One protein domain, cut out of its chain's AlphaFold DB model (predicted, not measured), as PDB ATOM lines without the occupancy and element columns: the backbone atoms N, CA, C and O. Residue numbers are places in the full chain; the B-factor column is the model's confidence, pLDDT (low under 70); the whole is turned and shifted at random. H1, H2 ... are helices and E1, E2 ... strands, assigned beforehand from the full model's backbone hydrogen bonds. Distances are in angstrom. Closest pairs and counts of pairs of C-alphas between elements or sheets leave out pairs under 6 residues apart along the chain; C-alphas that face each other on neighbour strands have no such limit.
ATOM      1  N   GLN A  10      79.180  43.596  86.413       81.94
ATOM      2  CA  GLN A  10      77.848  44.203  86.355       81.94
ATOM      3  C   GLN A  10      76.830  43.288  85.671       81.94
ATOM      4  O   GLN A  10      75.684  43.228  86.098       81.94
ATOM      5  N   GLN A  11      77.241  42.552  84.636       80.06
ATOM      6  CA  GLN A  11      76.400  41.521  84.026       80.06
ATOM      7  C   GLN A  11      76.177  40.352  84.982       80.06
ATOM      8  O   GLN A  11      75.052  39.892  85.092       80.06
ATOM      9  N   ILE A  12      77.218  39.917  85.698       81.94
ATOM     10  CA  ILE A  12      77.105  38.858  86.710       81.94
ATOM     11  C   ILE A  12      76.141  39.290  87.817       81.94
ATOM     12  O   ILE A  12      75.178  38.581  88.063       81.94
ATOM     13  N   ALA A  13      76.330  40.479  88.396       84.31
ATOM     14  CA  ALA A  13      75.429  41.007  89.421       84.31
ATOM     15  C   ALA A  13      73.979  41.104  88.920       84.31
ATOM     16  O   ALA A  13      73.067  40.653  89.596       84.31
ATOM     17  N   CYS A  14      73.765  41.594  87.693       83.94
ATOM     18  CA  CYS A  14      72.428  41.618  87.105       83.94
ATOM     19  C   CYS A  14      71.824  40.213  86.994       83.94
ATOM     20  O   CYS A  14      70.640  40.070  87.262       83.94
ATOM     21  N   LEU A  15      72.602  39.202  86.594       81.75
ATOM     22  CA  LEU A  15      72.133  37.816  86.506       81.75
ATOM     23  C   LEU A  15      71.833  37.217  87.888       81.75
ATOM     24  O   LEU A  15      70.865  36.480  88.019       81.75
ATOM     25  N   GLU A  16      72.630  37.548  88.907       83.50
ATOM     26  CA  GLU A  16      72.400  37.139  90.300       83.50
ATOM     27  C   GLU A  16      71.160  37.815  90.916       83.50
ATOM     28  O   GLU A  16      70.530  37.246  91.803       83.50
ATOM     29  N   GLU A  17      70.806  39.018  90.452       85.31
ATOM     30  CA  GLU A  17      69.637  39.789  90.901       85.31
ATOM     31  C   GLU A  17      68.354  39.507  90.098       85.31
ATOM     32  O   GLU A  17      67.294  40.057  90.416       85.31
ATOM     33  N   LEU A  18      68.417  38.686  89.043       81.25
ATOM     34  CA  LEU A  18      67.227  38.310  88.283       81.25
ATOM     35  C   LEU A  18      66.256  37.519  89.164       81.25
ATOM     36  O   LEU A  18      66.653  36.652  89.937       81.25
ATOM     37  N   ALA A  19      64.962  37.809  89.015       76.44
ATOM     38  CA  ALA A  19      63.923  37.004  89.645       76.44
ATOM     39  C   ALA A  19      63.945  35.573  89.079       76.44
ATOM     40  O   ALA A  19      64.257  35.397  87.902       76.44
ATOM     41  N   ASP A  20      63.547  34.582  89.884       77.19
ATOM     42  CA  ASP A  20      63.530  33.156  89.507       77.19
ATOM     43  C   ASP A  20      62.748  32.860  88.212       77.19
ATOM     44  O   ASP A  20      62.985  31.849  87.555       77.19
ATOM     45  N   ASP A  21      61.834  33.749  87.815       82.69
ATOM     46  CA  ASP A  21      61.059  33.639  86.576       82.69
ATOM     47  C   ASP A  21      61.838  34.048  85.305       82.69
ATOM     48  O   ASP A  21      61.265  34.086  84.213       82.69
ATOM     49  N   TYR A  22      63.120  34.401  85.432       81.81
ATOM     50  CA  TYR A  22      64.002  34.693  84.307       81.81
ATOM     51  C   TYR A  22      64.982  33.547  84.061       81.81
ATOM     52  O   TYR A  22      65.715  33.122  84.948       81.81
ATOM     53  N   GLU A  23      65.060  33.099  82.812       84.69
ATOM     54  CA  GLU A  23      65.949  32.017  82.388       84.69
ATOM     55  C   GLU A  23      67.084  32.566  81.520       84.69
ATOM     56  O   GLU A  23      66.851  33.321  80.575       84.69
ATOM     57  N   LEU A  24      68.330  32.183  81.796       83.75
ATOM     58  CA  LEU A  24      69.461  32.508  80.928       83.75
ATOM     59  C   LEU A  24      69.433  31.613  79.678       83.75
ATOM     60  O   LEU A  24      69.610  30.405  79.777       83.75
ATOM     61  N   VAL A  25      69.239  32.216  78.504       82.75
ATOM     62  CA  VAL A  25      69.078  31.506  77.220       82.75
ATOM     63  C   VAL A  25      70.399  31.356  76.474       82.75
ATOM     64  O   VAL A  25      70.633  30.338  75.833       82.75
ATOM     65  N   SER A  26      71.256  32.374  76.519       79.06
ATOM     66  CA  SER A  26      72.589  32.317  75.914       79.06
ATOM     67  C   SER A  26      73.531  33.263  76.643       79.06
ATOM     68  O   SER A  26      73.147  34.364  77.033       79.06
ATOM     69  N   ALA A  27      74.770  32.826  76.827       69.94
ATOM     70  CA  ALA A  27      75.863  33.638  77.354       69.94
ATOM     71  C   ALA A  27      77.130  33.517  76.484       69.94
ATOM     72  O   ALA A  27      78.222  33.857  76.934       69.94
ATOM     73  N   ASP A  28      76.979  33.011  75.258       71.12
ATOM     74  CA  ASP A  28      78.052  32.796  74.283       71.12
ATOM     75  C   ASP A  28      78.448  34.105  73.593       71.12
ATOM     76  O   ASP A  28      77.625  35.015  73.559       71.12
ATOM     77  N   ASP A  29      79.675  34.172  73.045       65.62
ATOM     78  CA  ASP A  29      80.326  35.193  72.175       65.62
ATOM     79  C   ASP A  29      79.781  36.651  72.167       65.62
ATOM     80  O   ASP A  29      79.943  37.422  71.219       65.62
ATOM     81  N   GLY A  30      79.137  37.078  73.252       68.88
ATOM     82  CA  GLY A  30      78.301  38.259  73.280       68.88
ATOM     83  C   GLY A  30      77.610  38.498  74.632       68.88
ATOM     84  O   GLY A  30      77.654  37.685  75.548       68.88
ATOM     85  N   PRO A  31      76.979  39.670  74.796       76.12
ATOM     86  CA  PRO A  31      76.200  40.027  75.969       76.12
ATOM     87  C   PRO A  31      75.059  39.022  76.200       76.12
ATOM     88  O   PRO A  31      74.325  38.746  75.240       76.12
ATOM     89  N   PRO A  32      74.885  38.550  77.450       82.69
ATOM     90  CA  PRO A  32      73.950  37.488  77.788       82.69
ATOM     91  C   PRO A  32      72.532  37.801  77.342       82.69
ATOM     92  O   PRO A  32      72.104  38.954  77.372       82.69
ATOM     93  N   VAL A  33      71.783  36.769  76.985       86.31
ATOM     94  CA  VAL A  33      70.366  36.836  76.651       86.31
ATOM     95  C   VAL A  33      69.587  36.052  77.689       86.31
ATOM     96  O   VAL A  33      69.884  34.890  77.949       86.31
ATOM     97  N   VAL A  34      68.568  36.684  78.250       86.44
ATOM     98  CA  VAL A  34      67.652  36.105  79.226       86.44
ATOM     99  C   VAL A  34      66.231  36.114  78.676       86.44
ATOM    100  O   VAL A  34      65.852  37.001  77.905       86.44
ATOM    101  N   ARG A  35      65.444  35.119  79.065       86.00
ATOM    102  CA  ARG A  35      64.015  35.000  78.795       86.00
ATOM    103  C   ARG A  35      63.261  35.375  80.057       86.00
ATOM    104  O   ARG A  35      63.549  34.826  81.109       86.00
ATOM    105  N   GLY A  36      62.331  36.311  79.941       85.75
ATOM    106  CA  GLY A  36      61.450  36.702  81.031       85.75
ATOM    107  C   GLY A  36      60.186  35.838  81.138       85.75
ATOM    108  O   GLY A  36      59.932  34.981  80.281       85.75
ATOM    109  N   PRO A  37      59.352  36.101  82.159       82.31
ATOM    110  CA  PRO A  37      58.143  35.333  82.473       82.31
ATOM    111  C   PRO A  37      57.075  35.323  81.373       82.31
ATOM    112  O   PRO A  37      56.168  34.495  81.409       82.31
ATOM    113  N   ARG A  38      57.126  36.247  80.406       83.31
ATOM    114  CA  ARG A  38      56.174  36.313  79.283       83.31
ATOM    115  C   ARG A  38      56.784  35.802  77.985       83.31
ATOM    116  O   ARG A  38      56.344  36.190  76.906       83.31
ATOM    117  N   GLU A  39      57.824  34.982  78.101       80.75
ATOM    118  CA  GLU A  39      58.630  34.494  76.984       80.75
ATOM    119  C   GLU A  39      59.319  35.622  76.192       80.75
ATOM    120  O   GLU A  39      59.777  35.413  75.065       80.75
ATOM    121  N   GLU A  40      59.436  36.822  76.776       84.81
ATOM    122  CA  GLU A  40      60.152  37.920  76.136       84.81
ATOM    123  C   GLU A  40      61.665  37.719  76.247       84.81
ATOM    124  O   GLU A  40      62.188  37.353  77.297       84.81
ATOM    125  N   LEU A  41      62.390  37.978  75.160       86.44
ATOM    126  CA  LEU A  41      63.848  37.907  75.158       86.44
ATOM    127  C   LEU A  41      64.434  39.288  75.434       86.44
ATOM    128  O   LEU A  41      64.061  40.280  74.807       86.44
ATOM    129  N   SER A  42      65.391  39.344  76.349       85.12
ATOM    130  CA  SER A  42      66.139  40.549  76.688       85.12
ATOM    131  C   SER A  42      67.627  40.253  76.739       85.12
ATOM    132  O   SER A  42      68.049  39.180  77.143       85.12
ATOM    133  N   ARG A  43      68.441  41.222  76.343       87.00
ATOM    134  CA  ARG A  43      69.894  41.163  76.414       87.00
ATOM    135  C   ARG A  43      70.375  41.934  77.633       87.00
ATOM    136  O   ARG A  43      69.950  43.067  77.851       87.00
ATOM    137  N   VAL A  44      71.300  41.360  78.386       84.81
ATOM    138  CA  VAL A  44      72.000  42.031  79.477       84.81
ATOM    139  C   VAL A  44      73.110  42.886  78.872       84.81
ATOM    140  O   VAL A  44      74.162  42.396  78.455       84.81
ATOM    141  N   GLY A  45      72.869  44.192  78.792       82.81
ATOM    142  CA  GLY A  45      73.868  45.152  78.341       82.81
ATOM    143  C   GLY A  45      75.094  45.176  79.257       82.81
ATOM    144  O   GLY A  45      75.039  44.752  80.410       82.81
ATOM    145  N   ALA A  46      76.202  45.739  78.771       79.38
ATOM    146  CA  ALA A  46      77.439  45.860  79.552       79.38
ATOM    147  C   ALA A  46      77.254  46.639  80.870       79.38
ATOM    148  O   ALA A  46      77.987  46.416  81.821       79.38
ATOM    149  N   SER A  47      76.246  47.514  80.946       79.38
ATOM    150  CA  SER A  47      75.885  48.248  82.163       79.38
ATOM    151  C   SER A  47      75.051  47.437  83.169       79.38
ATOM    152  O   SER A  47      74.560  48.024  84.127       79.38
ATOM    153  N   GLY A  48      74.777  46.152  82.910       78.50
ATOM    154  CA  GLY A  48      73.866  45.334  83.719       78.50
ATOM    155  C   GLY A  48      72.384  45.696  83.552       78.50
ATOM    156  O   GLY A  48      71.580  45.421  84.431       78.50
ATOM    157  N   ARG A  49      71.999  46.364  82.455       82.19
ATOM    158  CA  ARG A  49      70.586  46.666  82.155       82.19
ATOM    159  C   ARG A  49      70.022  45.665  81.158       82.19
ATOM    160  O   ARG A  49      70.682  45.371  80.163       82.19
ATOM    161  N   LEU A  50      68.786  45.226  81.386       82.50
ATOM    162  CA  LEU A  50      68.023  44.449  80.413       82.50
ATOM    163  C   LEU A  50      67.549  45.350  79.271       82.50
ATOM    164  O   LEU A  50      66.920  46.386  79.489       82.50
ATOM    165  N   VAL A  51      67.863  44.944  78.048       83.62
ATOM    166  CA  VAL A  51      67.450  45.605  76.811       83.62
ATOM    167  C   VAL A  51      66.653  44.598  76.000       83.62
ATOM    168  O   VAL A  51      67.189  43.553  75.645       83.62
ATOM    169  N   ALA A  52      65.390  44.892  75.697       81.81
ATOM    170  CA  ALA A  52      64.548  43.980  74.927       81.81
ATOM    171  C   ALA A  52      65.203  43.629  73.578       81.81
ATOM    172  O   ALA A  52      65.632  44.524  72.838       81.81
ATOM    173  N   LEU A  53      65.265  42.337  73.241       76.38
ATOM    174  CA  LEU A  53      65.547  41.919  71.872       76.38
ATOM    175  C   LEU A  53      64.312  42.261  71.040       76.38
ATOM    176  O   LEU A  53      63.298  41.571  71.089       76.38
ATOM    177  N   VAL A  54      64.392  43.338  70.266       63.59
ATOM    178  CA  VAL A  54      63.390  43.621  69.235       63.59
ATOM    179  C   VAL A  54      63.418  42.471  68.215       63.59
ATOM    180  O   VAL A  54      64.499  41.977  67.883       63.59
ATOM    181  N   GLU A  55      62.252  42.050  67.712       54.19
ATOM    182  CA  GLU A  55      62.049  40.863  66.850       54.19
ATOM    183  C   GLU A  55      63.027  40.722  65.665       54.19
ATOM    184  O   GLU A  55      63.263  39.612  65.196       54.19
ATOM    185  N   GLY A  56      63.673  41.805  65.222       48.47
ATOM    186  CA  GLY A  56      64.712  41.769  64.186       48.47
ATOM    187  C   GLY A  56      65.955  40.932  64.532       48.47
ATOM    188  O   GLY A  56      66.677  40.531  63.625       48.47
ATOM    189  N   VAL A  57      66.205  40.621  65.811       52.47
ATOM    190  CA  VAL A  57      67.371  39.819  66.236       52.47
ATOM    191  C   VAL A  57      67.097  38.307  66.216       52.47
ATOM    192  O   VAL A  57      68.050  37.534  66.112       52.47
ATOM    193  N   ARG A  58      65.827  37.859  66.196       47.91
ATOM    194  CA  ARG A  58      65.499  36.435  65.953       47.91
ATOM    195  C   ARG A  58      66.130  35.949  64.649       47.91
ATOM    196  O   ARG A  58      66.698  34.867  64.616       47.91
ATOM    197  N   SER A  59      66.131  36.799  63.623       45.75
ATOM    198  CA  SER A  59      66.747  36.483  62.335       45.75
ATOM    199  C   SER A  59      68.278  36.433  62.380       45.75
ATOM    200  O   SER A  59      68.870  35.828  61.500       45.75
ATOM    201  N   TYR A  60      68.945  37.060  63.355       46.75
ATOM    202  CA  TYR A  60      70.411  37.026  63.442       46.75
ATOM    203  C   TYR A  60      70.917  35.779  64.180       46.75
ATOM    204  O   TYR A  60      71.963  35.241  63.819       46.75
ATOM    205  N   LEU A  61      70.157  35.309  65.175       50.06
ATOM    206  CA  LEU A  61      70.429  34.056  65.886       50.06
ATOM    207  C   LEU A  61      70.034  32.821  65.062       50.06
ATOM    208  O   LEU A  61      70.746  31.831  65.113       50.06
ATOM    209  N   ASP A  62      68.971  32.893  64.255       53.03
ATOM    210  CA  ASP A  62      68.571  31.800  63.348       53.03
ATOM    211  C   ASP A  62      69.551  31.607  62.171       53.03
ATOM    212  O   ASP A  62      69.696  30.512  61.646       53.03
ATOM    213  N   VAL A  63      70.266  32.667  61.773       51.00
ATOM    214  CA  VAL A  63      71.190  32.639  60.621       51.00
ATOM    215  C   VAL A  63      72.626  32.254  61.002       51.00
ATOM    216  O   VAL A  63      73.386  31.844  60.130       51.00
ATOM    217  N   ASN A  64      73.017  32.375  62.277       41.66
ATOM    218  CA  ASN A  64      74.388  32.087  62.734       41.66
ATOM    219  C   ASN A  64      74.471  31.004  63.827       41.66
ATOM    220  O   ASN A  64      75.540  30.845  64.420       41.66
TER     221      ASN A  64
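What this domain is: This is residues 10 to 64 of the 65 residues of an uncharacterized protein of Actinobacteria bacterium (UniProt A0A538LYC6). A small, twisted sheet of four short strands, E1 to E4, lies between two helices at opposite ends of the long axis. H1 only grazes the sheet at one end, and H2 follows E4 off the sheet at the other end, where its residues 59 to 64 stick out free. The printed part has 55 residues with two named helices and four named strands, in the order H1 E1 E2 E3 E4 H2; the class is mixed, helices and strands. The sheet's order is E1, E2, E3, E4, antiparallel throughout. The whole is compact, with a radius of gyration of the C-alphas of 10.8 A and spans of 31 by 24 by 15 A.

How they stand to each other: Start at H1, residues 10 to 16, which only grazes the sheet with its residues 10 to 15. The strands come next: E1 is residues 23 to 26, E2 is 33 to 35, E3 is 41 to 44 and E4 is 50 to 52. They form a meander, each strand the antiparallel neighbour of the one before. In the hairpin of E1 and E2, at 146 degrees, look for N 35 and O 23, 2.7 A apart, and N 25 and O 33, 2.8 A apart. In the hairpin of E2 and E3, at 139 degrees, N 34 and O 42 are 2.8 A apart. In the hairpin of E3 and E4, at 143 degrees, N 43 and O 51 are 2.7 A apart. These N and O pairs are within hydrogen-bond range. From edge strand E1 to edge strand E4 the strands' lines turn by 107 degrees. The closest C-alphas of H1 and E3 are those of Gln 11 and Val 44, 6.3 A apart. Past E4 you reach H2, residues 55 to 64, which is not on the sheet; H1 and H2 are apart. In H1 every O i to N i+4 pair is within hydrogen-bond range; in H2, 4 of 6 are.

Where its parts are: Find C-alpha 10 at (77.848, 44.203, 86.355), where H1 begins; it is 9.8 A long. E1 is 9.3 A long, E2 7.0 A, E3 10.1 A and E4 6.5 A. Find C-alpha 41 at (63.848, 37.907, 75.158), where E3 begins. H2 is 15.7 A long and ends at C-alpha 64, (74.388, 32.087, 62.734).

The domain as a whole: The C-alphas farthest apart are those of Glu 17 and Val 63, at 31.2 A. The printed part has no cut, and no link between named elements is long. Mean pLDDT of the printed part is 75.0; look in the B-factor column at residue 27, residues 29 to 30 and residues 54 to 64, which are under 70. H2 has a mean of 49.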